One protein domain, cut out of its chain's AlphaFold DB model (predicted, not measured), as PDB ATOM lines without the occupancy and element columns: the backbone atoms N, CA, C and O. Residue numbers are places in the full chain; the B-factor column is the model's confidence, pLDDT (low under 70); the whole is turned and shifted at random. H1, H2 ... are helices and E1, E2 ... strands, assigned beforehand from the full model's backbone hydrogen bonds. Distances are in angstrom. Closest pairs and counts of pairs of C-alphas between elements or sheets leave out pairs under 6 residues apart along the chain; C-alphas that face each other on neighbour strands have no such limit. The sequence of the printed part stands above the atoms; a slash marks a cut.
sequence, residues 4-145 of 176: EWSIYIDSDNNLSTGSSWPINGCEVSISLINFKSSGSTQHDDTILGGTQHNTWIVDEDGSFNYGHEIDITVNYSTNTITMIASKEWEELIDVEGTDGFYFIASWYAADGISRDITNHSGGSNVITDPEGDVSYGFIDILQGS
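What this domain is: This is residues 4 to 145 of the 176 residues of an uncharacterized protein of Methanosarcinales archaeon (UniProt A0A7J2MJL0). Look for a strongly twisted, curled sheet of six strands with the small hairpin E5 and E6 over part of it: a lopsided sandwich, its two sheets only partly face to face and their strands crossed. The short helix H1 only grazes the large sheet. Under half of the 142 printed residues, 57, are in named elements, mostly strand, in the order E1 E2 H1 E3 E4 E5 E6 E7 E8. The large sheet runs E4 E3 E2 E1 E7 E8, antiparallel. The whole is compact, with a radius of gyration of the C-alphas of 14.7 A and spans of 39 by 33 by 28 A.

Where its parts are: Find C-alpha 4 at (25.257, -34.861, 33.717); from there E1, residues 4 to 10, runs 18.7 A. E2 is residues 28 to 34, E3 52 to 58, E4 64 to 69. E7, residues 100 to 109, spans 28.1 A; E8, residues 112 to 117, ends at (29.098, -35.964, 44.524). H1 is residues 47 to 50, E5 71 to 75, E6 80 to 84.

How they stand to each other: Start at E1: N 7 and O 30 of E2 are 2.8 A apart, N 6 and O 104 of E7 2.9 A. Outward, look at N 31 and O 54 for E2 and E3, 2.9 A, N 65 and O 57 for E4 and E3, 2.9 A, and N 107 and O 114 for E7 and E8, 3.0 A. E4 runs on into E5 at 77 degrees. In the hairpin E5 and E6, N 73 and O 82 are 2.9 A apart; its strands stand at 63 degrees to the large sheet's. The closest C-alphas of E2 and E6 are Ile 30 and Met 83, 7.3 A. H1 is too short for an O i to N i+4 pair.

The domain as a whole: The C-alphas farthest apart, Gly 39 and Thr 98, are 41.5 A apart. The printed part has no cut; the links E1 to E2, E2 to H1 and E6 to E7 are long. Find pLDDT under 70 at residues 36 to 45, 123 to 124 and 129 to 140.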
ATOM      1  N   GLU A   4      26.405 -35.256  32.900       86.81
ATOM      2  CA  GLU A   4      25.257 -34.861  33.717       86.81
ATOM      3  C   GLU A   4      25.708 -33.809  34.734       86.81
ATOM      4  O   GLU A   4      26.719 -34.016  35.404       86.81
ATOM      5  N   TRP A   5      24.923 -32.744  34.890       88.81
ATOM      6  CA  TRP A   5      24.926 -31.904  36.089       88.81
ATOM      7  C   TRP A   5      23.536 -31.942  36.700       88.81
ATOM      8  O   TRP A   5      22.564 -31.608  36.023       88.81
ATOM      9  N   SER A   6      23.444 -32.329  37.965       90.75
ATOM     10  CA  SER A   6      22.160 -32.539  38.627       90.75
ATOM     11  C   SER A   6      22.161 -32.019  40.052       90.75
ATOM     12  O   SER A   6      23.157 -32.131  40.766       90.75
ATOM     13  N   ILE A   7      21.010 -31.502  40.468       91.94
ATOM     14  CA  ILE A   7      20.664 -31.222  41.859       91.94
ATOM     15  C   ILE A   7      19.720 -32.331  42.301       91.94
ATOM     16  O   ILE A   7      18.628 -32.420  41.753       91.94
ATOM     17  N   TYR A   8      20.129 -33.175  43.243       93.25
ATOM     18  CA  TYR A   8      19.260 -34.185  43.857       93.25
ATOM     19  C   TYR A   8      18.733 -33.638  45.176       93.25
ATOM     20  O   TYR A   8      19.518 -33.083  45.945       93.25
ATOM     21  N   ILE A   9      17.431 -33.765  45.419       93.50
ATOM     22  CA  ILE A   9      16.742 -33.148  46.555       93.50
ATOM     23  C   ILE A   9      16.052 -34.244  47.372       93.50
ATOM     24  O   ILE A   9      15.308 -35.058  46.825       93.50
ATOM     25  N   ASP A  10      16.345 -34.247  48.670       92.25
ATOM     26  CA  ASP A  10      15.675 -34.995  49.737       92.25
ATOM     27  C   ASP A  10      14.527 -34.125  50.263       92.25
ATOM     28  O   ASP A  10      14.710 -33.265  51.132       92.25
ATOM     29  N   SER A  11      13.363 -34.291  49.639       90.00
ATOM     30  CA  SER A  11      12.178 -33.447  49.832       90.00
ATOM     31  C   SER A  11      11.476 -33.689  51.169       90.00
ATOM     32  O   SER A  11      10.739 -32.832  51.654       90.00
ATOM     33  N   ASP A  12      11.711 -34.839  51.806       89.06
ATOM     34  CA  ASP A  12      11.154 -35.166  53.121       89.06
ATOM     35  C   ASP A  12      12.190 -35.091  54.263       89.06
ATOM     36  O   ASP A  12      11.841 -35.265  55.439       89.06
ATOM     37  N   ASN A  13      13.437 -34.725  53.941       87.50
ATOM     38  CA  ASN A  13      14.607 -34.690  54.825       87.50
ATOM     39  C   ASN A  13      14.861 -36.018  55.548       87.50
ATOM     40  O   ASN A  13      15.287 -36.039  56.718       87.50
ATOM     41  N   ASN A  14      14.570 -37.135  54.890       88.44
ATOM     42  CA  ASN A  14      14.725 -38.459  55.447       88.44
ATOM     43  C   ASN A  14      15.545 -39.366  54.519       88.44
ATOM     44  O   ASN A  14      15.041 -40.167  53.748       88.44
ATOM     45  N   LEU A  15      16.849 -39.419  54.795       87.06
ATOM     46  CA  LEU A  15      17.820 -40.304  54.133       87.06
ATOM     47  C   LEU A  15      17.521 -41.823  54.193       87.06
ATOM     48  O   LEU A  15      18.317 -42.622  53.694       87.06
ATOM     49  N   SER A  16      16.452 -42.251  54.876       87.75
ATOM     50  CA  SER A  16      15.986 -43.647  54.896       87.75
ATOM     51  C   SER A  16      14.811 -43.937  53.956       87.75
ATOM     52  O   SER A  16      14.462 -45.109  53.797       87.75
ATOM     53  N   THR A  17      14.211 -42.903  53.372       86.31
ATOM     54  CA  THR A  17      13.206 -42.957  52.301       86.31
ATOM     55  C   THR A  17      13.857 -42.577  50.967       86.31
ATOM     56  O   THR A  17      15.085 -42.565  50.867       86.31
ATOM     57  N   GLY A  18      13.056 -42.396  49.915       86.56
ATOM     58  CA  GLY A  18      13.554 -41.995  48.604       86.56
ATOM     59  C   GLY A  18      14.394 -43.056  47.901       86.56
ATOM     60  O   GLY A  18      14.415 -44.241  48.256       86.56
ATOM     61  N   SER A  19      15.081 -42.621  46.851       88.88
ATOM     62  CA  SER A  19      15.909 -43.510  46.052       88.88
ATOM     63  C   SER A  19      17.084 -44.081  46.832       88.88
ATOM     64  O   SER A  19      17.599 -43.440  47.738       88.88
ATOM     65  N   SER A  20      17.553 -45.271  46.448       84.88
ATOM     66  CA  SER A  20      18.838 -45.828  46.904       84.88
ATOM     67  C   SER A  20      19.992 -45.581  45.922       84.88
ATOM     68  O   SER A  20      21.126 -46.021  46.144       84.88
ATOM     69  N   TRP A  21      19.708 -44.920  44.796       83.00
ATOM     70  CA  TRP A  21      20.685 -44.631  43.756       83.00
ATOM     71  C   TRP A  21      20.243 -43.449  42.875       83.00
ATOM     72  O   TRP A  21      19.107 -43.437  42.422       83.00
ATOM     73  N   PRO A  22      21.136 -42.508  42.512       80.06
ATOM     74  CA  PRO A  22      22.557 -42.443  42.842       80.06
ATOM     75  C   PRO A  22      22.824 -41.953  44.264       80.06
ATOM     76  O   PRO A  22      23.923 -42.183  44.764       80.06
ATOM     77  N   ILE A  23      21.840 -41.324  44.909       87.00
ATOM     78  CA  ILE A  23      21.929 -40.800  46.271       87.00
ATOM     79  C   ILE A  23      20.772 -41.345  47.092       87.00
ATOM     80  O   ILE A  23      19.637 -41.363  46.627       87.00
ATOM     81  N   ASN A  24      21.090 -41.777  48.311       88.81
ATOM     82  CA  ASN A  24      20.095 -42.232  49.267       88.81
ATOM     83  C   ASN A  24      19.266 -41.055  49.780       88.81
ATOM     84  O   ASN A  24      19.864 -40.071  50.216       88.81
ATOM     85  N   GLY A  25      17.941 -41.190  49.820       89.88
ATOM     86  CA  GLY A  25      17.081 -40.166  50.418       89.88
ATOM     87  C   GLY A  25      16.537 -39.122  49.466       89.88
ATOM     88  O   GLY A  25      15.936 -38.184  49.944       89.88
ATOM     89  N   CYS A  26      16.799 -39.203  48.160       92.81
ATOM     90  CA  CYS A  26      16.308 -38.188  47.226       92.81
ATOM     91  C   CYS A  26      15.119 -38.704  46.415       92.81
ATOM     92  O   CYS A  26      15.167 -39.820  45.890       92.81
ATOM     93  N   GLU A  27      14.100 -37.861  46.254       93.44
ATOM     94  CA  GLU A  27      12.877 -38.153  45.488       93.44
ATOM     95  C   GLU A  27      12.845 -37.425  44.147       93.44
ATOM     96  O   GLU A  27      12.127 -37.828  43.231       93.44
ATOM     97  N   VAL A  28      13.607 -36.340  44.009       94.00
ATOM     98  CA  VAL A  28      13.587 -35.515  42.804       94.00
ATOM     99  C   VAL A  28      14.989 -35.064  42.426       94.00
ATOM    100  O   VAL A  28      15.827 -34.777  43.283       94.00
ATOM    101  N   SER A  29      15.251 -34.987  41.123       94.06
ATOM    102  CA  SER A  29      16.430 -34.315  40.597       94.06
ATOM    103  C   SER A  29      16.068 -33.236  39.587       94.06
ATOM    104  O   SER A  29      15.103 -33.357  38.839       94.06
ATOM    105  N   ILE A  30      16.862 -32.170  39.550       93.25
ATOM    106  CA  ILE A  30      16.823 -31.119  38.531       93.25
ATOM    107  C   ILE A  30      18.120 -31.235  37.737       93.25
ATOM    108  O   ILE A  30      19.195 -31.105  38.324       93.25
ATOM    109  N   SER A  31      18.034 -31.516  36.436       92.00
ATOM    110  CA  SER A  31      19.167 -32.078  35.698       92.00
ATOM    111  C   SER A  31      19.398 -31.469  34.313       92.00
ATOM    112  O   SER A  31      18.468 -31.153  33.566       92.00
ATOM    113  N   LEU A  32      20.681 -31.408  33.956       89.75
ATOM    114  CA  LEU A  32      21.250 -31.108  32.644       89.75
ATOM    115  C   LEU A  32      21.971 -32.356  32.144       89.75
ATOM    116  O   LEU A  32      23.058 -32.667  32.633       89.75
ATOM    117  N   ILE A  33      21.396 -33.085  31.190       87.38
ATOM    118  CA  ILE A  33      21.944 -34.380  30.766       87.38
ATOM    119  C   ILE A  33      22.216 -34.405  29.270       87.38
ATOM    120  O   ILE A  33      21.313 -34.230  28.456       87.38
ATOM    121  N   ASN A  34      23.446 -34.722  28.876       83.81
ATOM    122  CA  ASN A  34      23.732 -35.106  27.499       83.81
ATOM    123  C   ASN A  34      23.642 -36.625  27.337       83.81
ATOM    124  O   ASN A  34      24.360 -37.397  27.982       83.81
ATOM    125  N   PHE A  35      22.793 -37.081  26.418       74.44
ATOM    126  CA  PHE A  35      22.706 -38.490  26.056       74.44
ATOM    127  C   PHE A  35      23.417 -38.776  24.736       74.44
ATOM    128  O   PHE A  35      22.993 -38.331  23.674       74.44
ATOM    129  N   LYS A  36      24.438 -39.635  24.797       67.56
ATOM    130  CA  LYS A  36      25.063 -40.238  23.617       67.56
ATOM    131  C   LYS A  36      25.028 -41.747  23.603       67.56
ATOM    132  O   LYS A  36      25.075 -42.402  24.648       67.56
ATOM    133  N   SER A  37      25.012 -42.282  22.385       60.16
ATOM    134  CA  SER A  37      25.270 -43.693  22.118       60.16
ATOM    135  C   SER A  37      26.727 -44.036  22.429       60.16
ATOM    136  O   SER A  37      27.632 -43.250  22.140       60.16
ATOM    137  N   SER A  38      26.954 -45.229  22.981       55.50
ATOM    138  CA  SER A  38      28.301 -45.741  23.261       55.50
ATOM    139  C   SER A  38      29.189 -45.708  22.009       55.50
ATOM    140  O   SER A  38      28.746 -46.080  20.922       55.50
ATOM    141  N   GLY A  39      30.433 -45.239  22.159       57.00
ATOM    142  CA  GLY A  39      31.410 -45.110  21.069       57.00
ATOM    143  C   GLY A  39      31.274 -43.854  20.198       57.00
ATOM    144  O   GLY A  39      32.030 -43.706  19.239       57.00
ATOM    145  N   SER A  40      30.342 -42.950  20.512       58.53
ATOM    146  CA  SER A  40      30.255 -41.646  19.841       58.53
ATOM    147  C   SER A  40      31.450 -40.762  20.210       58.53
ATOM    148  O   SER A  40      31.951 -40.827  21.330       58.53
ATOM    149  N   THR A  41      31.899 -39.913  19.283       64.31
ATOM    150  CA  THR A  41      32.880 -38.857  19.583       64.31
ATOM    151  C   THR A  41      32.300 -37.855  20.578       64.31
ATOM    152  O   THR A  41      31.078 -37.718  20.632       64.31
ATOM    153  N   GLN A  42      33.156 -37.132  21.308       62.28
ATOM    154  CA  GLN A  42      32.742 -36.117  22.285       62.28
ATOM    155  C   GLN A  42      31.784 -35.072  21.690       62.28
ATOM    156  O   GLN A  42      31.834 -34.804  20.485       62.28
ATOM    157  N   HIS A  43      30.841 -34.549  22.486       62.53
ATOM    158  CA  HIS A  43      29.892 -33.528  22.008       62.53
ATOM    159  C   HIS A  43      30.538 -32.183  22.223       62.53
ATOM    160  O   HIS A  43      30.866 -31.851  23.355       62.53
ATOM    161  N   ASP A  44      30.726 -31.445  21.140       61.94
ATOM    162  CA  ASP A  44      31.251 -30.091  21.200       61.94
ATOM    163  C   ASP A  44      30.103 -29.134  20.863       61.94
ATOM    164  O   ASP A  44      29.935 -28.709  19.720       61.94
ATOM    165  N   ASP A  45      29.231 -28.926  21.849       65.44
ATOM    166  CA  ASP A  45      28.148 -27.942  21.828       65.44
ATOM    167  C   ASP A  45      28.118 -27.223  23.187       65.44
ATOM    168  O   ASP A  45      28.699 -27.680  24.177       65.44
ATOM    169  N   THR A  46      27.452 -26.077  23.239       71.69
ATOM    170  CA  THR A  46      27.170 -25.361  24.486       71.69
ATOM    171  C   THR A  46      26.371 -26.249  25.444       71.69
ATOM    172  O   THR A  46      25.640 -27.139  25.017       71.69
ATOM    173  N   ILE A  47      26.452 -25.986  26.753       73.88
ATOM    174  CA  ILE A  47      25.630 -26.690  27.757       73.88
ATOM    175  C   ILE A  47      24.146 -26.622  27.366       73.88
ATOM    176  O   ILE A  47      23.449 -27.628  27.413       73.88
ATOM    177  N   LEU A  48      23.698 -25.451  26.906       74.50
ATOM    178  CA  LEU A  48      22.308 -25.191  26.539       74.50
ATOM    179  C   LEU A  48      21.865 -25.927  25.269       74.50
ATOM    180  O   LEU A  48      20.744 -26.422  25.212       74.50
ATOM    181  N   GLY A  49      22.716 -25.993  24.243       70.25
ATOM    182  CA  GLY A  49      22.404 -26.702  22.995       70.25
ATOM    183  C   GLY A  49      22.596 -28.215  23.097       70.25
ATOM    184  O   GLY A  49      21.912 -28.986  22.425       70.25
ATOM    185  N   GLY A  50      23.514 -28.635  23.967       76.06
ATOM    186  CA  GLY A  50      23.974 -30.007  24.079       76.06
ATOM    187  C   GLY A  50      23.330 -30.816  25.200       76.06
ATOM    188  O   GLY A  50      23.664 -31.991  25.314       76.06
ATOM    189  N   THR A  51      22.458 -30.262  26.047       82.31
ATOM    190  CA  THR A  51      21.830 -31.036  27.134       82.31
ATOM    191  C   THR A  51      20.308 -31.046  27.070       82.31
ATOM    192  O   THR A  51      19.663 -30.145  26.547       82.31
ATOM    193  N   GLN A  52      19.731 -32.134  27.574       87.06
ATOM    194  CA  GLN A  52      18.339 -32.190  27.982       87.06
ATOM    195  C   GLN A  52      18.210 -31.513  29.345       87.06
ATOM    196  O   GLN A  52      19.062 -31.696  30.213       87.06
ATOM    197  N   HIS A  53      17.138 -30.750  29.509       89.12
ATOM    198  CA  HIS A  53      16.895 -29.873  30.640       89.12
ATOM    199  C   HIS A  53      15.577 -30.255  31.298       89.12
ATOM    200  O   HIS A  53      14.518 -29.869  30.798       89.12
ATOM    201  N   ASN A  54      15.598 -31.010  32.391       91.88
ATOM    202  CA  ASN A  54      14.345 -31.428  33.006       91.88
ATOM    203  C   ASN A  54      14.489 -31.847  34.466       91.88
ATOM    204  O   ASN A  54      15.594 -32.048  34.973       91.88
ATOM    205  N   THR A  55      13.345 -32.008  35.120       93.81
ATOM    206  CA  THR A  55      13.229 -32.696  36.401       93.81
ATOM    207  C   THR A  55      13.076 -34.200  36.190       93.81
ATOM    208  O   THR A  55      12.529 -34.655  35.174       93.81
ATOM    209  N   TRP A  56      13.554 -34.981  37.151       94.00
ATOM    210  CA  TRP A  56      13.300 -36.410  37.244       94.00
ATOM    211  C   TRP A  56      12.712 -36.736  38.604       94.00
ATOM    212  O   TRP A  56      13.226 -36.282  39.620       94.00
ATOM    213  N   ILE A  57      11.674 -37.560  38.613       94.44
ATOM    214  CA  ILE A  57      11.189 -38.221  39.821       94.44
ATOM    215  C   ILE A  57      12.032 -39.480  39.992       94.44
ATOM    216  O   ILE A  57      12.137 -40.282  39.056       94.44
ATOM    217  N   VAL A  58      12.653 -39.621  41.154       91.88
ATOM    218  CA  VAL A  58      13.547 -40.726  41.480       91.88
ATOM    219  C   VAL A  58      12.818 -41.670  42.425       91.88
ATOM    220  O   VAL A  58      12.570 -41.349  43.585       91.88
ATOM    221  N   ASP A  59      12.460 -42.842  41.914       88.12
ATOM    222  CA  ASP A  59      11.740 -43.846  42.690       88.12
ATOM    223  C   ASP A  59      12.684 -44.558  43.679       88.12
ATOM    224  O   ASP A  59      13.910 -44.602  43.501       88.12
ATOM    225  N   GLU A  60      12.105 -45.189  44.709       88.19
ATOM    226  CA  GLU A  60      12.842 -45.946  45.738       88.19
ATOM    227  C   GLU A  60      13.772 -47.026  45.143       88.19
ATOM    228  O   GLU A  60      14.841 -47.332  45.682       88.19
ATOM    229  N   ASP A  61      13.383 -47.597  43.999       87.19
ATOM    230  CA  ASP A  61      14.144 -48.629  43.291       87.19
ATOM    231  C   ASP A  61      15.292 -48.083  42.421       87.19
ATOM    232  O   ASP A  61      16.014 -48.867  41.795       87.19
ATOM    233  N   GLY A  62      15.490 -46.760  42.398       83.81
ATOM    234  CA  GLY A  62      16.506 -46.097  41.581       83.81
ATOM    235  C   GLY A  62      16.086 -45.846  40.139       83.81
ATOM    236  O   GLY A  62      16.929 -45.465  39.322       83.81
ATOM    237  N   SER A  63      14.824 -46.095  39.781       87.81
ATOM    238  CA  SER A  63      14.311 -45.730  38.464       87.81
ATOM    239  C   SER A  63      13.975 -44.239  38.378       87.81
ATOM    240  O   SER A  63      13.727 -43.566  39.376       87.81
ATOM    241  N   PHE A  64      14.036 -43.714  37.151       88.94
ATOM    242  CA  PHE A  64      13.844 -42.298  36.855       88.94
ATOM    243  C   PHE A  64      12.629 -42.129  35.962       88.94
ATOM    244  O   PHE A  64      12.603 -42.643  34.836       88.94
ATOM    245  N   ASN A  65      11.663 -41.349  36.430       92.00
ATOM    246  CA  ASN A  65      10.536 -40.913  35.624       92.00
ATOM    247  C   ASN A  65      10.748 -39.464  35.211       92.00
ATOM    248  O   ASN A  65      11.116 -38.609  36.012       92.00
ATOM    249  N   TYR A  66      10.528 -39.193  33.932       92.38
ATOM    250  CA  TYR A  66      10.582 -37.837  33.413       92.38
ATOM    251  C   TYR A  66       9.493 -36.975  34.073       92.38
ATOM    252  O   TYR A  66       8.326 -37.369  34.049       92.38
ATOM    253  N   GLY A  67       9.872 -35.816  34.615       92.94
ATOM    254  CA  GLY A  67       8.950 -34.808  35.139       92.94
ATOM    255  C   GLY A  67       8.634 -33.736  34.093       92.94
ATOM    256  O   GLY A  67       7.817 -33.942  33.192       92.94
ATOM    257  N   HIS A  68       9.298 -32.588  34.194       90.38
ATOM    258  CA  HIS A  68       9.024 -31.387  33.407       90.38
ATOM    259  C   HIS A  68      10.300 -30.758  32.846       90.38
ATOM    260  O   HIS A  68      11.363 -30.849  33.453       90.38
ATOM    261  N   GLU A  69      10.198 -30.084  31.694       90.81
ATOM    262  CA  GLU A  69      11.307 -29.274  31.174       90.81
ATOM    263  C   GLU A  69      11.538 -28.049  32.064       90.81
ATOM    264  O   GLU A  69      10.579 -27.399  32.484       90.81
ATOM    265  N   ILE A  70      12.804 -27.706  32.294       86.44
ATOM    266  CA  ILE A  70      13.217 -26.563  33.121       86.44
ATOM    267  C   ILE A  70      13.843 -25.454  32.276       86.44
ATOM    268  O   ILE A  70      14.359 -25.703  31.183       86.44
ATOM    269  N   ASP A  71      13.863 -24.239  32.817       83.31
ATOM    270  CA  ASP A  71      14.630 -23.137  32.240       83.31
ATOM    271  C   ASP A  71      16.054 -23.145  32.805       83.31
ATOM    272  O   ASP A  71      16.259 -23.357  34.002       83.31
ATOM    273  N   ILE A  72      17.050 -22.867  31.958       79.50
ATOM    274  CA  ILE A  72      18.450 -22.742  32.380       79.50
ATOM    275  C   ILE A  72      19.062 -21.458  31.857       79.50
ATOM    276  O   ILE A  72      18.820 -21.028  30.729       79.50
ATOM    277  N   THR A  73      19.933 -20.887  32.680       81.50
ATOM    278  CA  THR A  73      20.846 -19.825  32.266       81.50
ATOM    279  C   THR A  73      22.279 -20.226  32.594       81.50
ATOM    280  O   THR A  73      22.541 -20.843  33.628       81.50
ATOM    281  N   VAL A  74      23.213 -19.891  31.703       77.38
ATOM    282  CA  VAL A  74      24.644 -20.151  31.893       77.38
ATOM    283  C   VAL A  74      25.393 -18.830  31.815       77.38
ATOM    284  O   VAL A  74      25.368 -18.137  30.803       77.38
ATOM    285  N   ASN A  75      26.082 -18.473  32.894       76.88
ATOM    286  CA  ASN A  75      26.943 -17.305  32.953       76.88
ATOM    287  C   ASN A  75      28.410 -17.738  32.920       76.88
ATOM    288  O   ASN A  75      29.013 -18.039  33.948       76.88
ATOM    289  N   TYR A  76      29.003 -17.699  31.730       74.38
ATOM    290  CA  TYR A  76      30.411 -18.043  31.509       74.38
ATOM    291  C   TYR A  76      31.401 -17.058  32.145       74.38
ATOM    292  O   TYR A  76      32.554 -17.405  32.362       74.38
ATOM    293  N   SER A  77      30.981 -15.827  32.461       74.81
ATOM    294  CA  SER A  77      31.867 -14.861  33.131       74.81
ATOM    295  C   SER A  77      32.043 -15.160  34.620       74.81
ATOM    296  O   SER A  77      33.081 -14.835  35.194       74.81
ATOM    297  N   THR A  78      31.042 -15.795  35.234       75.25
ATOM    298  CA  THR A  78      31.051 -16.202  36.644       75.25
ATOM    299  C   THR A  78      31.103 -17.718  36.820       75.25
ATOM    300  O   THR A  78      31.029 -18.186  37.951       75.25
ATOM    301  N   ASN A  79      31.224 -18.479  35.723       75.88
ATOM    302  CA  ASN A  79      31.142 -19.943  35.685       75.88
ATOM    303  C   ASN A  79      29.937 -20.481  36.471       75.88
ATOM    304  O   ASN A  79      30.072 -21.355  37.320       75.88
ATOM    305  N   THR A  80      28.759 -19.903  36.239       77.94
ATOM    306  CA  THR A  80      27.542 -20.242  36.986       77.94
ATOM    307  C   THR A  80      26.502 -20.837  36.061       77.94
ATOM    308  O   THR A  80      26.213 -20.269  35.009       77.94
ATOM    309  N   ILE A  81      25.904 -21.943  36.483       83.69
ATOM    310  CA  ILE A  81      24.705 -22.497  35.870       83.69
ATOM    311  C   ILE A  81      23.552 -22.261  36.842       83.69
ATOM    312  O   ILE A  81      23.679 -22.525  38.036       83.69
ATOM    313  N   THR A  82      22.434 -21.746  36.346       85.81
ATOM    314  CA  THR A  82      21.203 -21.597  37.124       85.81
ATOM    315  C   THR A  82      20.118 -22.422  36.467       85.81
ATOM    316  O   THR A  82      19.794 -22.184  35.305       85.81
ATOM    317  N   MET A  83      19.574 -23.374  37.220       87.56
ATOM    318  CA  MET A  83      18.455 -24.222  36.825       87.56
ATOM    319  C   MET A  83      17.195 -23.724  37.532       87.56
ATOM    320  O   MET A  83      17.222 -23.502  38.741       87.56
ATOM    321  N   ILE A  84      16.117 -23.508  36.784       86.19
ATOM    322  CA  ILE A  84      14.880 -22.898  37.277       86.19
ATOM    323  C   ILE A  84      13.722 -23.846  36.982       86.19
ATOM    324  O   ILE A  84      13.375 -24.088  35.823       86.19
ATOM    325  N   ALA A  85      13.113 -24.356  38.046       87.75
ATOM    326  CA  ALA A  85      11.979 -25.266  38.002       87.75
ATOM    327  C   ALA A  85      10.788 -24.672  38.771       87.75
ATOM    328  O   ALA A  85      10.981 -23.859  39.678       87.75
ATOM    329  N   SER A  86       9.561 -25.045  38.399       85.75
ATOM    330  CA  SER A  86       8.361 -24.510  39.054       85.75
ATOM    331  C   SER A  86       7.977 -25.345  40.275       85.75
ATOM    332  O   SER A  86       7.772 -26.551  40.157       85.75
ATOM    333  N   LYS A  87       7.778 -24.691  41.427       84.88
ATOM    334  CA  LYS A  87       7.167 -25.314  42.620       84.88
ATOM    335  C   LYS A  87       5.701 -25.713  42.414       84.88
ATOM    336  O   LYS A  87       5.119 -26.343  43.286       84.88
ATOM    337  N   GLU A  88       5.071 -25.331  41.305       86.50
ATOM    338  CA  GLU A  88       3.698 -25.758  41.013       86.50
ATOM    339  C   GLU A  88       3.618 -27.201  40.486       86.50
ATOM    340  O   GLU A  88       2.522 -27.755  40.391       86.50
ATOM    341  N   TRP A  89       4.750 -27.814  40.126       89.81
ATOM    342  CA  TRP A  89       4.792 -29.200  39.660       89.81
ATOM    343  C   TRP A  89       4.703 -30.186  40.820       89.81
ATOM    344  O   TRP A  89       5.244 -29.940  41.895       89.81
ATOM    345  N   GLU A  90       4.019 -31.307  40.588       90.94
ATOM    346  CA  GLU A  90       3.710 -32.306  41.618       90.94
ATOM    347  C   GLU A  90       4.969 -32.814  42.325       90.94
ATOM    348  O   GLU A  90       4.967 -32.964  43.540       90.94
ATOM    349  N   GLU A  91       6.066 -32.996  41.592       90.75
ATOM    350  CA  GLU A  91       7.325 -33.494  42.142       90.75
ATOM    351  C   GLU A  91       8.148 -32.447  42.914       90.75
ATOM    352  O   GLU A  91       9.103 -32.802  43.595       90.75
ATOM    353  N   LEU A  92       7.799 -31.159  42.810       90.81
ATOM    354  CA  LEU A  92       8.500 -30.055  43.481       90.81
ATOM    355  C   LEU A  92       7.624 -29.294  44.481       90.81
ATOM    356  O   LEU A  92       8.109 -28.365  45.132       90.81
ATOM    357  N   ILE A  93       6.343 -29.649  44.602       89.19
ATOM    358  CA  ILE A  93       5.383 -28.891  45.411       89.19
ATOM    359  C   ILE A  93       5.760 -28.870  46.892       89.19
ATOM    360  O   ILE A  93       5.607 -27.838  47.550       89.19
ATOM    361  N   ASP A  94       6.327 -29.975  47.368       88.12
ATOM    362  CA  ASP A  94       6.742 -30.160  48.755       88.12
ATOM    363  C   ASP A  94       8.210 -29.770  48.996       88.12
ATOM    364  O   ASP A  94       8.646 -29.782  50.140       88.12
ATOM    365  N   VAL A  95       8.958 -29.358  47.957       89.00
ATOM    366  CA  VAL A  95      10.361 -28.942  48.108       89.00
ATOM    367  C   VAL A  95      10.447 -27.596  48.818       89.00
ATOM    368  O   VAL A  95      10.043 -26.555  48.292       89.00
ATOM    369  N   GLU A  96      11.033 -27.583  50.001       87.19
ATOM    370  CA  GLU A  96      11.221 -26.414  50.840       87.19
ATOM    371  C   GLU A  96      12.674 -25.933  50.858       87.19
ATOM    372  O   GLU A  96      13.639 -26.667  50.664       87.19
ATOM    373  N   GLY A  97      12.862 -24.650  51.170       80.94
ATOM    374  CA  GLY A  97      14.196 -24.041  51.261       80.94
ATOM    375  C   GLY A  97      15.023 -24.521  52.456       80.94
ATOM    376  O   GLY A  97      16.061 -23.926  52.740       80.94
ATOM    377  N   THR A  98      14.543 -25.522  53.195       83.69
ATOM    378  CA  THR A  98      15.236 -26.227  54.282       83.69
ATOM    379  C   THR A  98      15.681 -27.627  53.888       83.69
ATOM    380  O   THR A  98      16.418 -28.236  54.662       83.69
ATOM    381  N   ASP A  99      15.258 -28.105  52.720       89.44
ATOM    382  CA  ASP A  99      15.438 -29.488  52.308       89.44
ATOM    383  C   ASP A  99      16.883 -29.831  52.010       89.44
ATOM    384  O   ASP A  99      17.712 -28.972  51.680       89.44
ATOM    385  N   GLY A 100      17.165 -31.112  52.186       89.75
ATOM    386  CA  GLY A 100      18.430 -31.724  51.876       89.75
ATOM    387  C   GLY A 100      18.679 -31.736  50.377       89.75
ATOM    388  O   GLY A 100      17.780 -32.013  49.591       89.75
ATOM    389  N   PHE A 101      19.900 -31.439  49.951       91.19
ATOM    390  CA  PHE A 101      20.273 -31.566  48.551       91.19
ATOM    391  C   PHE A 101      21.751 -31.896  48.360       91.19
ATOM    392  O   PHE A 101      22.596 -31.712  49.245       91.19
ATOM    393  N   TYR A 102      22.033 -32.384  47.155       90.06
ATOM    394  CA  TYR A 102      23.347 -32.745  46.647       90.06
ATOM    395  C   TYR A 102      23.507 -32.184  45.240       90.06
ATOM    396  O   TYR A 102      22.561 -32.210  44.450       90.06
ATOM    397  N   PHE A 103      24.717 -31.754  44.894       89.00
ATOM    398  CA  PHE A 103      25.098 -31.621  43.496       89.00
ATOM    399  C   PHE A 103      25.861 -32.855  43.052       89.00
ATOM    400  O   PHE A 103      26.668 -33.406  43.801       89.00
ATOM    401  N   ILE A 104      25.596 -33.268  41.819       87.44
ATOM    402  CA  ILE A 104      26.323 -34.350  41.172       87.44
ATOM    403  C   ILE A 104      26.774 -33.888  39.797       87.44
ATOM    404  O   ILE A 104      25.963 -33.401  39.003       87.44
ATOM    405  N   ALA A 105      28.052 -34.115  39.511       86.69
ATOM    406  CA  ALA A 105      28.578 -34.154  38.158       86.69
ATOM    407  C   ALA A 105      28.882 -35.613  37.789       86.69
ATOM    408  O   ALA A 105      29.707 -36.263  38.427       86.69
ATOM    409  N   SER A 106      28.235 -36.149  36.752       84.31
ATOM    410  CA  SER A 106      28.518 -37.507  36.249       84.31
ATOM    411  C   SER A 106      29.087 -37.455  34.836       84.31
ATOM    412  O   SER A 106      28.639 -36.656  34.017       84.31
ATOM    413  N   TRP A 107      30.022 -38.347  34.499       81.88
ATOM    414  CA  TRP A 107      30.576 -38.469  33.143       81.88
ATOM    415  C   TRP A 107      31.018 -39.901  32.816       81.88
ATOM    416  O   TRP A 107      31.204 -40.734  33.705       81.88
ATOM    417  N   TYR A 108      31.211 -40.212  31.529       77.25
ATOM    418  CA  TYR A 108      31.891 -41.451  31.132       77.25
ATOM    419  C   TYR A 108      33.415 -41.304  31.226       77.25
ATOM    420  O   TYR A 108      34.028 -40.546  30.474       77.25
ATOM    421  N   ALA A 109      34.030 -42.093  32.102       73.94
ATOM    422  CA  ALA A 109      35.466 -42.323  32.171       73.94
ATOM    423  C   ALA A 109      35.861 -43.638  31.472       73.94
ATOM    424  O   ALA A 109      35.024 -44.405  30.991       73.94
ATOM    425  N   ALA A 110      37.168 -43.906  31.394       71.50
ATOM    426  CA  ALA A 110      37.711 -45.069  30.688       71.50
ATOM    427  C   ALA A 110      37.256 -46.425  31.268       71.50
ATOM    428  O   ALA A 110      37.264 -47.431  30.557       71.50
ATOM    429  N   ASP A 111      36.874 -46.460  32.541       79.25
ATOM    430  CA  ASP A 111      36.474 -47.641  33.307       79.25
ATOM    431  C   ASP A 111      34.969 -47.696  33.628       79.25
ATOM    432  O   ASP A 111      34.507 -48.675  34.216       79.25
ATOM    433  N   GLY A 112      34.181 -46.707  33.197       77.06
ATOM    434  CA  GLY A 112      32.736 -46.685  33.413       77.06
ATOM    435  C   GLY A 112      32.182 -45.285  33.637       77.06
ATOM    436  O   GLY A 112      32.682 -44.312  33.088       77.06
ATOM    437  N   ILE A 113      31.097 -45.190  34.408       81.25
ATOM    438  CA  ILE A 113      30.539 -43.898  34.820       81.25
ATOM    439  C   ILE A 113      31.275 -43.446  36.079       81.25
ATOM    440  O   ILE A 113      31.204 -44.132  37.101       81.25
ATOM    441  N   SER A 114      31.926 -42.293  35.999       83.88
ATOM    442  CA  SER A 114      32.466 -41.572  37.148       83.88
ATOM    443  C   SER A 114      31.452 -40.544  37.635       83.88
ATOM    444  O   SER A 114      30.627 -40.058  36.854       83.88
ATOM    445  N   ARG A 115      31.491 -40.261  38.937       85.25
ATOM    446  CA  ARG A 115      30.651 -39.261  39.590       85.25
ATOM    447  C   ARG A 115      31.475 -38.505  40.606       85.25
ATOM    448  O   ARG A 115      32.162 -39.145  41.399       85.25
ATOM    449  N   ASP A 116      31.319 -37.200  40.581       84.44
ATOM    450  CA  ASP A 116      31.633 -36.304  41.674       84.44
ATOM    451  C   ASP A 116      30.314 -35.950  42.370       84.44
ATOM    452  O   ASP A 116      29.317 -35.629  41.715       84.44
ATOM    453  N   ILE A 117      30.284 -36.123  43.687       86.12
ATOM    454  CA  ILE A 117      29.098 -35.964  44.524       86.12
ATOM    455  C   ILE A 117      29.495 -35.077  45.692       86.12
ATOM    456  O   ILE A 117      30.286 -35.475  46.552       86.12
ATOM    457  N   THR A 118      28.872 -33.907  45.778       83.50
ATOM    458  CA  THR A 118      29.114 -33.003  46.897       83.50
ATOM    459  C   THR A 118      28.582 -33.587  48.207       83.50
ATOM    460  O   THR A 118      27.710 -34.455  48.227       83.50
ATOM    461  N   ASN A 119      29.027 -33.058  49.346       83.12
ATOM    462  CA  ASN A 119      28.408 -33.401  50.628       83.12
ATOM    463  C   ASN A 119      26.926 -33.001  50.670       83.12
ATOM    464  O   ASN A 119      26.525 -32.034  50.029       83.12
ATOM    465  N   HIS A 120      26.143 -33.707  51.489       82.75
ATOM    466  CA  HIS A 120      24.763 -33.330  51.788       82.75
ATOM    467  C   HIS A 120      24.699 -31.959  52.462       82.75
ATOM    468  O   HIS A 120      25.448 -31.703  53.414       82.75
ATOM    469  N   SER A 121      23.765 -31.111  52.045       80.19
ATOM    470  CA  SER A 121      23.472 -29.854  52.733       80.19
ATOM    471  C   SER A 121      21.979 -29.619  52.828       80.19
ATOM    472  O   SER A 121      21.249 -29.924  51.899       80.19
ATOM    473  N   GLY A 122      21.540 -29.050  53.950       74.25
ATOM    474  CA  GLY A 122      20.160 -28.614  54.131       74.25
ATOM    475  C   GLY A 122      20.002 -27.128  53.825       74.25
ATOM    476  O   GLY A 122      20.813 -26.303  54.265       74.25
ATOM    477  N   GLY A 123      18.929 -26.794  53.124       65.50
ATOM    478  CA  GLY A 123      18.444 -25.446  52.865       65.50
ATOM    479  C   GLY A 123      19.342 -24.526  52.039       65.50
ATOM    480  O   GLY A 123      20.164 -24.977  51.259       65.50
ATOM    481  N   SER A 124      19.230 -23.201  52.184       61.31
ATOM    482  CA  SER A 124      19.978 -22.239  51.334       61.31
ATOM    483  C   SER A 124      21.494 -22.155  51.601       61.31
ATOM    484  O   SER A 124      22.145 -21.174  51.236       61.31
ATOM    485  N   ASN A 125      22.069 -23.142  52.287       70.50
ATOM    486  CA  ASN A 125      23.496 -23.186  52.573       70.50
ATOM    487  C   ASN A 125      24.288 -23.479  51.295       70.50
ATOM    488  O   ASN A 125      23.909 -24.330  50.495       70.50
ATOM    489  N   VAL A 126      25.416 -22.789  51.128       77.62
ATOM    490  CA  VAL A 126      26.333 -23.058  50.018       77.62
ATOM    491  C   VAL A 126      27.082 -24.355  50.304       77.62
ATOM    492  O   VAL A 126      27.800 -24.446  51.301       77.62
ATOM    493  N   ILE A 127      26.934 -25.339  49.422       73.81
ATOM    494  CA  ILE A 127      27.809 -26.513  49.378       73.81
ATOM    495  C   ILE A 127      29.054 -26.122  48.600       73.81
ATOM    496  O   ILE A 127      28.936 -25.415  47.604       73.81
ATOM    497  N   THR A 128      30.226 -26.565  49.042       72.00
ATOM    498  CA  THR A 128      31.489 -26.391  48.316       72.00
ATOM    499  C   THR A 128      32.107 -27.752  48.034       72.00
ATOM    500  O   THR A 128      32.219 -28.546  48.974       72.00
ATOM    501  N   ASP A 129      32.570 -27.971  46.808       63.97
ATOM    502  CA  ASP A 129      33.524 -29.027  46.477       63.97
ATOM    503  C   ASP A 129      34.897 -28.403  46.150       63.97
ATOM    504  O   ASP A 129      35.077 -27.769  45.110       63.97
ATOM    505  N   PRO A 130      35.866 -28.461  47.079       58.59
ATOM    506  CA  PRO A 130      37.186 -27.881  46.875       58.59
ATOM    507  C   PRO A 130      38.174 -28.830  46.183       58.59
ATOM    508  O   PRO A 130      39.289 -28.385  45.890       58.59
ATOM    509  N   GLU A 131      37.841 -30.115  46.012       63.69
ATOM    510  CA  GLU A 131      38.764 -31.097  45.425       63.69
ATOM    511  C   GLU A 131      38.846 -30.953  43.909       63.69
ATOM    512  O   GLU A 131      39.946 -31.105  43.364       63.69
ATOM    513  N   GLY A 132      37.742 -30.556  43.270       54.44
ATOM    514  CA  GLY A 132      37.679 -30.278  41.847       54.44
ATOM    515  C   GLY A 132      38.199 -31.441  41.014       54.44
ATOM    516  O   GLY A 132      39.223 -31.352  40.321       54.44
ATOM    517  N   ASP A 133      37.558 -32.586  41.207       64.75
ATOM    518  CA  ASP A 133      38.039 -33.905  40.804       64.75
ATOM    519  C   ASP A 133      37.527 -34.346  39.421       64.75
ATOM    520  O   ASP A 133      37.896 -35.420  38.920       64.75
ATOM    521  N   VAL A 134      36.780 -33.481  38.726       61.00
ATOM    522  CA  VAL A 134      36.460 -33.665  37.307       61.00
ATOM    523  C   VAL A 134      37.663 -33.311  36.420       61.00
ATOM    524  O   VAL A 134      38.465 -32.417  36.693       61.00
ATOM    525  N   SER A 135      37.829 -34.017  35.297       58.03
ATOM    526  CA  SER A 135      38.974 -33.747  34.413       58.03
ATOM    527  C   SER A 135      38.886 -32.348  33.783       58.03
ATOM    528  O   SER A 135      37.804 -31.931  33.387       58.03
ATOM    529  N   TYR A 136      40.030 -31.675  33.591       43.66
ATOM    530  CA  TYR A 136      40.193 -30.282  33.117       43.66
ATOM    531  C   TYR A 136      39.461 -29.861  31.815       43.66
ATOM    532  O   TYR A 136      39.568 -28.705  31.410       43.66
ATOM    533  N   GLY A 137      38.759 -30.769  31.131       56.66
ATOM    534  CA  GLY A 137      37.877 -30.462  29.997       56.66
ATOM    535  C   GLY A 137      36.377 -30.453  30.328       56.66
ATOM    536  O   GLY A 137      35.588 -30.107  29.453       56.66
ATOM    537  N   PHE A 138      35.982 -30.838  31.544       60.62
ATOM    538  CA  PHE A 138      34.596 -30.873  32.016       60.62
ATOM    539  C   PHE A 138      34.344 -29.755  33.027       60.62
ATOM    540  O   PHE A 138      35.262 -29.284  33.696       60.62
ATOM    541  N   ILE A 139      33.090 -29.308  33.101       67.19
ATOM    542  CA  ILE A 139      32.684 -28.296  34.075       67.19
ATOM    543  C   ILE A 139      32.533 -28.965  35.428       67.19
ATOM    544  O   ILE A 139      31.747 -29.897  35.588       67.19
ATOM    545  N   ASP A 140      33.288 -28.422  36.363       69.12
ATOM    546  CA  ASP A 140      33.367 -28.814  37.755       69.12
ATOM    547  C   ASP A 140      32.365 -28.043  38.619       69.12
ATOM    548  O   ASP A 140      32.131 -26.852  38.365       69.12
ATOM    549  N   ILE A 141      31.786 -28.681  39.640       75.06
ATOM    550  CA  ILE A 141      30.835 -28.028  40.553       75.06
ATOM    551  C   ILE A 141      31.550 -27.645  41.844       75.06
ATOM    552  O   ILE A 141      31.388 -28.262  42.885       75.06
ATOM    553  N   LEU A 142      32.259 -26.519  41.815       77.19
ATOM    554  CA  LEU A 142      32.998 -26.057  42.995       77.19
ATOM    555  C   LEU A 142      32.097 -25.582  44.143       77.19
ATOM    556  O   LEU A 142      32.522 -25.534  45.299       77.19
ATOM    557  N   GLN A 143      30.871 -25.155  43.830       80.88
ATOM    558  CA  GLN A 143      29.882 -24.756  44.825       80.88
ATOM    559  C   GLN A 143      28.463 -24.676  44.255       80.88
ATOM    560  O   GLN A 143      28.280 -24.478  43.054       80.88
ATOM    561  N   GLY A 144      27.461 -24.678  45.134       80.31
ATOM    562  CA  GLY A 144      26.091 -24.325  44.766       80.31
ATOM    563  C   GLY A 144      25.154 -24.168  45.960       80.31
ATOM    564  O   GLY A 144      25.539 -24.403  47.104       80.31
ATOM    565  N   SER A 145      23.917 -23.758  45.692       82.69
ATOM    566  CA  SER A 145      22.853 -23.584  46.690       82.69
ATOM    567  C   SER A 145      21.482 -23.892  46.090       82.69
ATOM    568  O   SER A 145      21.280 -23.650  44.899       82.69
TER     569      SER A 145